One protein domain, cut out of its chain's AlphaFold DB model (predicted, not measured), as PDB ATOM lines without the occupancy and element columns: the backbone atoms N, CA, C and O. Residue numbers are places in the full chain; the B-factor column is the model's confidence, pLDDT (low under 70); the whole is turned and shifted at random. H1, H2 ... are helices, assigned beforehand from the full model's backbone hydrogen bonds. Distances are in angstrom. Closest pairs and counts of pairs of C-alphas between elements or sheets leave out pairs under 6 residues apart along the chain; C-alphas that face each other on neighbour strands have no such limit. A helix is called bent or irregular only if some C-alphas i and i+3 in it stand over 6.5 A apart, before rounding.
ATOM      1  N   THR A 134      16.447 -25.210 -34.008       60.75
ATOM      2  CA  THR A 134      16.881 -23.982 -34.693       60.75
ATOM      3  C   THR A 134      16.026 -23.672 -35.920       60.75
ATOM      4  O   THR A 134      16.416 -22.846 -36.738       60.75
ATOM      5  N   ASP A 135      14.853 -24.304 -36.028       74.25
ATOM      6  CA  ASP A 135      13.941 -24.252 -37.167       74.25
ATOM      7  C   ASP A 135      13.258 -22.878 -37.274       74.25
ATOM      8  O   ASP A 135      12.102 -22.682 -36.892       74.25
ATOM      9  N   VAL A 136      14.030 -21.895 -37.732       81.19
ATOM     10  CA  VAL A 136      13.564 -20.624 -38.281       81.19
ATOM     11  C   VAL A 136      13.679 -20.678 -39.805       81.19
ATOM     12  O   VAL A 136      14.534 -21.401 -40.317       81.19
ATOM     13  N   PRO A 137      12.834 -19.944 -40.548       85.12
ATOM     14  CA  PRO A 137      12.983 -19.834 -41.995       85.12
ATOM     15  C   PRO A 137      14.378 -19.309 -42.359       85.12
ATOM     16  O   PRO A 137      14.906 -18.446 -41.660       85.12
ATOM     17  N   SER A 138      14.968 -19.815 -43.442       85.44
ATOM     18  CA  SER A 138      16.332 -19.457 -43.869       85.44
ATOM     19  C   SER A 138      16.506 -17.966 -44.155       85.44
ATOM     20  O   SER A 138      17.587 -17.429 -43.952       85.44
ATOM     21  N   TRP A 139      15.436 -17.302 -44.589       87.50
ATOM     22  CA  TRP A 139      15.404 -15.876 -44.905       87.50
ATOM     23  C   TRP A 139      15.257 -14.967 -43.672       87.50
ATOM     24  O   TRP A 139      15.276 -13.749 -43.813       87.50
ATOM     25  N   LEU A 140      15.048 -15.521 -42.471       86.88
ATOM     26  CA  LEU A 140      14.800 -14.722 -41.273       86.88
ATOM     27  C   LEU A 140      16.101 -14.181 -40.665       86.88
ATOM     28  O   LEU A 140      16.829 -14.920 -39.995       86.88
ATOM     29  N   ASP A 141      16.288 -12.866 -40.735       82.94
ATOM     30  CA  ASP A 141      17.306 -12.170 -39.947       82.94
ATOM     31  C   ASP A 141      16.927 -12.155 -38.456       82.94
ATOM     32  O   ASP A 141      15.875 -11.641 -38.053       82.94
ATOM     33  N   LYS A 142      17.783 -12.757 -37.621       80.69
ATOM     34  CA  LYS A 142      17.585 -12.976 -36.173       80.69
ATOM     35  C   LYS A 142      17.864 -11.721 -35.342       80.69
ATOM     36  O   LYS A 142      18.696 -11.727 -34.437       80.69
ATOM     37  N   GLU A 143      17.174 -10.638 -35.654       81.62
ATOM     38  CA  GLU A 143      17.262  -9.402 -34.881       81.62
ATOM     39  C   GLU A 143      16.685  -9.565 -33.466       81.62
ATOM     40  O   GLU A 143      15.697 -10.283 -33.278       81.62
ATOM     41  N   PRO A 144      17.240  -8.861 -32.464       80.50
ATOM     42  CA  PRO A 144      16.654  -8.832 -31.133       80.50
ATOM     43  C   PRO A 144      15.259  -8.185 -31.141       80.50
ATOM     44  O   PRO A 144      14.929  -7.344 -31.982       80.50
ATOM     45  N   LEU A 145      14.438  -8.573 -30.166       83.75
ATOM     46  CA  LEU A 145      13.112  -7.997 -29.946       83.75
ATOM     47  C   LEU A 145      13.206  -6.509 -29.601       83.75
ATOM     48  O   LEU A 145      14.060  -6.091 -28.816       83.75
ATOM     49  N   LYS A 146      12.278  -5.702 -30.130       85.62
ATOM     50  CA  LYS A 146      12.140  -4.309 -29.681       85.62
ATOM     51  C   LYS A 146      11.621  -4.273 -28.236       85.62
ATOM     52  O   LYS A 146      10.919  -5.180 -27.791       85.62
ATOM     53  N   LYS A 147      11.937  -3.207 -27.490       82.81
ATOM     54  CA  LYS A 147      11.527  -3.037 -26.082       82.81
ATOM     55  C   LYS A 147       9.999  -3.153 -25.946       82.81
ATOM     56  O   LYS A 147       9.270  -2.289 -26.422       82.81
ATOM     57  N   GLY A 148       9.527  -4.220 -25.296       84.44
ATOM     58  CA  GLY A 148       8.098  -4.503 -25.095       84.44
ATOM     59  C   GLY A 148       7.393  -5.238 -26.247       84.44
ATOM     60  O   GLY A 148       6.178  -5.427 -26.190       84.44
ATOM     61  N   GLU A 149       8.114  -5.666 -27.286       84.69
ATOM     62  CA  GLU A 149       7.560  -6.448 -28.395       84.69
ATOM     63  C   GLU A 149       7.308  -7.897 -27.956       84.69
ATOM     64  O   GLU A 149       8.201  -8.578 -27.460       84.69
ATOM     65  N   ASN A 150       6.080  -8.392 -28.137       89.81
ATOM     66  CA  ASN A 150       5.771  -9.805 -27.913       89.81
ATOM     67  C   ASN A 150       6.087 -10.644 -29.166       89.81
ATOM     68  O   ASN A 150       6.146 -10.117 -30.280       89.81
ATOM     69  N   GLY A 151       6.230 -11.968 -29.033       88.19
ATOM     70  CA  GLY A 151       6.626 -12.809 -30.169       88.19
ATOM     71  C   GLY A 151       5.634 -12.817 -31.339       88.19
ATOM     72  O   GLY A 151       6.028 -13.020 -32.490       88.19
ATOM     73  N   ASN A 152       4.352 -12.526 -31.090       92.12
ATOM     74  CA  ASN A 152       3.366 -12.327 -32.157       92.12
ATOM     75  C   ASN A 152       3.639 -11.055 -32.970       92.12
ATOM     76  O   ASN A 152       3.490 -11.082 -34.194       92.12
ATOM     77  N   ALA A 153       3.993  -9.955 -32.305       92.12
ATOM     78  CA  ALA A 153       4.330  -8.686 -32.934       92.12
ATOM     79  C   ALA A 153       5.613  -8.826 -33.763       92.12
ATOM     80  O   ALA A 153       5.587  -8.493 -34.947       92.12
ATOM     81  N   TYR A 154       6.644  -9.478 -33.212       92.25
ATOM     82  CA  TYR A 154       7.888  -9.775 -33.927       92.25
ATOM     83  C   TYR A 154       7.650 -10.598 -35.197       92.25
ATOM     84  O   TYR A 154       8.073 -10.220 -36.289       92.25
ATOM     85  N   ALA A 155       6.899 -11.699 -35.086       92.06
ATOM     86  CA  ALA A 155       6.593 -12.538 -36.241       92.06
ATOM     87  C   ALA A 155       5.763 -11.801 -37.291       92.06
ATOM     88  O   ALA A 155       5.996 -11.945 -38.485       92.06
ATOM     89  N   THR A 156       4.808 -10.977 -36.859       93.19
ATOM     90  CA  THR A 156       3.987 -10.172 -37.772       93.19
ATOM     91  C   THR A 156       4.838  -9.129 -38.495       93.19
ATOM     92  O   THR A 156       4.671  -8.950 -39.698       93.19
ATOM     93  N   ARG A 157       5.772  -8.477 -37.793       93.12
ATOM     94  CA  ARG A 157       6.720  -7.518 -38.365       93.12
ATOM     95  C   ARG A 157       7.612  -8.180 -39.412       93.12
ATOM     96  O   ARG A 157       7.611  -7.723 -40.546       93.12
ATOM     97  N   LYS A 158       8.271  -9.292 -39.077       92.94
ATOM     98  CA  LYS A 158       9.164 -10.005 -40.007       92.94
ATOM     99  C   LYS A 158       8.427 -10.571 -41.224       92.94
ATOM    100  O   LYS A 158       8.920 -10.473 -42.342       92.94
ATOM    101  N   MET A 159       7.203 -11.068 -41.044       93.19
ATOM    102  CA  MET A 159       6.359 -11.469 -42.178       93.19
ATOM    103  C   MET A 159       5.948 -10.277 -43.053       93.19
ATOM    104  O   MET A 159       5.886 -10.413 -44.272       93.19
ATOM    105  N   ASN A 160       5.669  -9.113 -42.456       93.88
ATOM    106  CA  ASN A 160       5.357  -7.895 -43.206       93.88
ATOM    107  C   ASN A 160       6.583  -7.324 -43.933       93.88
ATOM    108  O   ASN A 160       6.406  -6.789 -45.020       93.88
ATOM    109  N   GLU A 161       7.784  -7.429 -43.356       92.25
ATOM    110  CA  GLU A 161       9.051  -7.014 -43.981       92.25
ATOM    111  C   GLU A 161       9.363  -7.876 -45.214       92.25
ATOM    112  O   GLU A 161       9.706  -7.333 -46.258       92.25
ATOM    113  N   HIS A 162       9.178  -9.198 -45.127       90.38
ATOM    114  CA  HIS A 162       9.520 -10.111 -46.221       90.38
ATOM    115  C   HIS A 162       8.445 -10.210 -47.316       90.38
ATOM    116  O   HIS A 162       8.758 -10.148 -48.500       90.38
ATOM    117  N   TYR A 163       7.168 -10.357 -46.945       90.50
ATOM    118  CA  TYR A 163       6.082 -10.541 -47.921       90.50
ATOM    119  C   TYR A 163       5.322  -9.252 -48.253       90.50
ATOM    120  O   TYR A 163       4.612  -9.204 -49.255       90.50
ATOM    121  N   GLY A 164       5.415  -8.223 -47.409       90.88
ATOM    122  CA  GLY A 164       4.589  -7.021 -47.485       90.88
ATOM    123  C   GLY A 164       3.330  -7.097 -46.614       90.88
ATOM    124  O   GLY A 164       2.686  -8.142 -46.454       90.88
ATOM    125  N   LYS A 165       2.937  -5.955 -46.038       91.94
ATOM    126  CA  LYS A 165       1.747  -5.845 -45.180       91.94
ATOM    127  C   LYS A 165       0.484  -6.255 -45.950       91.94
ATOM    128  O   LYS A 165       0.127  -5.642 -46.950       91.94
ATOM    129  N   GLY A 166      -0.204  -7.292 -45.467       90.06
ATOM    130  CA  GLY A 166      -1.445  -7.805 -46.066       90.06
ATOM    131  C   GLY A 166      -1.262  -8.750 -47.262       90.06
ATOM    132  O   GLY A 166      -2.256  -9.209 -47.819       90.06
ATOM    133  N   LYS A 167      -0.022  -9.074 -47.643       90.31
ATOM    134  CA  LYS A 167       0.298  -9.967 -48.775       90.31
ATOM    135  C   LYS A 167       0.604 -11.413 -48.365       90.31
ATOM    136  O   LYS A 167       0.847 -12.259 -49.219       90.31
ATOM    137  N   TRP A 168       0.549 -11.721 -47.072       93.12
ATOM    138  CA  TRP A 168       0.758 -13.066 -46.538       93.12
ATOM    139  C   TRP A 168      -0.462 -13.550 -45.755       93.12
ATOM    140  O   TRP A 168      -1.256 -12.761 -45.235       93.12
ATOM    141  N   ARG A 169      -0.620 -14.873 -45.654       89.19
ATOM    142  CA  ARG A 169      -1.710 -15.504 -44.898       89.19
ATOM    143  C   ARG A 169      -1.147 -16.476 -43.867       89.19
ATOM    144  O   ARG A 169      -0.141 -17.138 -44.091       89.19
ATOM    145  N   LYS A 170      -1.852 -16.645 -42.745       88.50
ATOM    146  CA  LYS A 170      -1.538 -17.649 -41.707       88.50
ATOM    147  C   LYS A 170      -1.942 -19.072 -42.131       88.50
ATOM    148  O   LYS A 170      -2.575 -19.794 -41.368       88.50
ATOM    149  N   LYS A 171      -1.643 -19.464 -43.371       88.38
ATOM    150  CA  LYS A 171      -1.969 -20.780 -43.938       88.38
ATOM    151  C   LYS A 171      -0.857 -21.216 -44.892       88.38
ATOM    152  O   LYS A 171      -0.162 -20.372 -45.447       88.38
ATOM    153  N   GLY A 172      -0.695 -22.524 -45.077       89.94
ATOM    154  CA  GLY A 172       0.331 -23.073 -45.963       89.94
ATOM    155  C   GLY A 172       1.741 -22.803 -45.441       89.94
ATOM    156  O   GLY A 172       1.979 -22.829 -44.233       89.94
ATOM    157  N   GLU A 173       2.677 -22.552 -46.350       87.00
ATOM    158  CA  GLU A 173       4.098 -22.340 -46.036       87.00
ATOM    159  C   GLU A 173       4.313 -21.069 -45.211       87.00
ATOM    160  O   GLU A 173       4.884 -21.132 -44.128       87.00
ATOM    161  N   GLN A 174       3.686 -19.965 -45.619       90.81
ATOM    162  CA  GLN A 174       3.703 -18.688 -44.894       90.81
ATOM    163  C   GLN A 174       3.195 -18.820 -43.446       90.81
ATOM    164  O   GLN A 174       3.699 -18.180 -42.524       90.81
ATOM    165  N   GLY A 175       2.197 -19.681 -43.211       89.69
ATOM    166  CA  GLY A 175       1.703 -19.974 -41.863       89.69
ATOM    167  C   GLY A 175       2.689 -20.781 -41.010       89.69
ATOM    168  O   GLY A 175       2.768 -20.568 -39.791       89.69
ATOM    169  N   ARG A 176       3.449 -21.691 -41.636       89.62
ATOM    170  CA  ARG A 176       4.534 -22.434 -40.978       89.62
ATOM    171  C   ARG A 176       5.655 -21.475 -40.589       89.62
ATOM    172  O   ARG A 176       6.042 -21.478 -39.421       89.62
ATOM    173  N   ASP A 177       6.064 -20.600 -41.499       91.06
ATOM    174  CA  ASP A 177       7.099 -19.592 -41.259       91.06
ATOM    175  C   ASP A 177       6.710 -18.644 -40.126       91.06
ATOM    176  O   ASP A 177       7.452 -18.514 -39.152       91.06
ATOM    177  N   TYR A 178       5.488 -18.101 -40.145       92.62
ATOM    178  CA  TYR A 178       4.970 -17.284 -39.042       92.62
ATOM    179  C   TYR A 178       5.052 -18.004 -37.689       92.62
ATOM    180  O   TYR A 178       5.446 -17.425 -36.675       92.62
ATOM    181  N   SER A 179       4.690 -19.289 -37.660       91.12
ATOM    182  CA  SER A 179       4.712 -20.088 -36.432       91.12
ATOM    183  C   SER A 179       6.134 -20.347 -35.936       91.12
ATOM    184  O   SER A 179       6.363 -20.313 -34.726       91.12
ATOM    185  N   LYS A 180       7.081 -20.591 -36.848       90.38
ATOM    186  CA  LYS A 180       8.508 -20.763 -36.543       90.38
ATOM    187  C   LYS A 180       9.111 -19.476 -35.981       90.38
ATOM    188  O   LYS A 180       9.715 -19.506 -34.909       90.38
ATOM    189  N   ILE A 181       8.851 -18.342 -36.635       90.56
ATOM    190  CA  ILE A 181       9.328 -17.019 -36.216       90.56
ATOM    191  C   ILE A 181       8.766 -16.653 -34.839       90.56
ATOM    192  O   ILE A 181       9.521 -16.285 -33.941       90.56
ATOM    193  N   ARG A 182       7.455 -16.830 -34.624       91.62
ATOM    194  CA  ARG A 182       6.821 -16.554 -33.327       91.62
ATOM    195  C   ARG A 182       7.431 -17.396 -32.213       91.62
ATOM    196  O   ARG A 182       7.760 -16.872 -31.157       91.62
ATOM    197  N   LYS A 183       7.607 -18.700 -32.449       89.12
ATOM    198  CA  LYS A 183       8.241 -19.600 -31.476       89.12
ATOM    199  C   LYS A 183       9.690 -19.214 -31.202       89.12
ATOM    200  O   LYS A 183      10.168 -19.448 -30.103       89.12
ATOM    201  N   TRP A 184      10.426 -18.707 -32.188       88.12
ATOM    202  CA  TRP A 184      11.777 -18.187 -31.975       88.12
ATOM    203  C   TRP A 184      11.769 -16.934 -31.100       88.12
ATOM    204  O   TRP A 184      12.522 -16.890 -30.133       88.12
ATOM    205  N   ALA A 185      10.867 -15.993 -31.369       87.25
ATOM    206  CA  ALA A 185      10.721 -14.773 -30.589       87.25
ATOM    207  C   ALA A 185      10.264 -15.036 -29.148       87.25
ATOM    208  O   ALA A 185      10.853 -14.510 -28.228       87.25
ATOM    209  N   ASP A 186       9.301 -15.935 -28.923       83.31
ATOM    210  CA  ASP A 186       8.863 -16.311 -27.566       83.31
ATOM    211  C   ASP A 186       9.976 -17.013 -26.740       83.31
ATOM    212  O   ASP A 186       9.794 -17.290 -25.552       83.31
ATOM    213  N   ARG A 187      11.110 -17.369 -27.366       77.31
ATOM    214  CA  ARG A 187      12.270 -18.005 -26.717       77.31
ATOM    215  C   ARG A 187      13.397 -17.028 -26.361       77.31
ATOM    216  O   ARG A 187      14.247 -17.439 -25.566       77.31
ATOM    217  N   HIS A 188      13.429 -15.834 -26.956       72.06
ATOM    218  CA  HIS A 188      14.468 -14.810 -26.772       72.06
ATOM    219  C   HIS A 188      13.883 -13.597 -26.049       72.06
ATOM    220  O   HIS A 188      14.672 -12.906 -25.375       72.06
TER     221      HIS A 188
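Overview. This is residues 134 to 188 of the 188 residues of the protein "RHS repeat-associated core domain-containing protein" of Firmicutes bacterium AF12-30 (UniProt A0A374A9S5). Two helices pack on each other as a slanted V: H2 and H1 come closest where H2 ends and H1 begins, and the short link of residues 164 to 171 bridges the open end of the V. A long stretch with no named element, residues 134 to 150, passes along one side of this pair from beside H2 and loops round to the beginning of H1. The printed part has 55 residues with two named helices, H1 then H2, and no named strand; the class is all helix, though under half of the residues, 27 of 55, are in named elements. The whole is compact, with a radius of gyration of the C-alphas of 10.3 A, and its C-alphas span 27 by 23 by 16 A.

Along the chain. The longest helix, H2, has residues 172 to 185 and measures 20.3 A from C-alpha 172 at (0.331, -23.073, -45.963) to C-alpha 185 at (10.721, -14.773, -30.589). H1 has residues 151 to 163 and measures 17.9 A, beginning with C-alpha 151 at (6.626, -12.809, -30.169). Neither helix is bent or irregular.

Arrangement. H2 and H1 touch, with 18 pairs of C-alphas within 8 A. Their closest C-alphas, those of Ala 185 and Gly 151, are 4.6 A apart. The helices run opposite ways at a steep tilt of 46 degrees, with their centres 9.3 A apart. In H1 and H2 every O i to N i+4 pair is within hydrogen-bond range.

Size, cuts and confidence. The two C-alphas farthest apart, those of Lys 147 and Gly 172, are 30.4 A apart. The C-alphas of the first and last printed residues, Thr 134 and His 188, are 12.4 A apart, and His 188 is the chain's last residue. The printed part has no cut, and the link from H1 to H2, 8 residues, is short. The C-alphas of residues 134 to 150 lie 8 to 16 A from the mean of all C-alphas. The mean pLDDT of the printed part is 87.4, and one residue, Thr 134, is under 70.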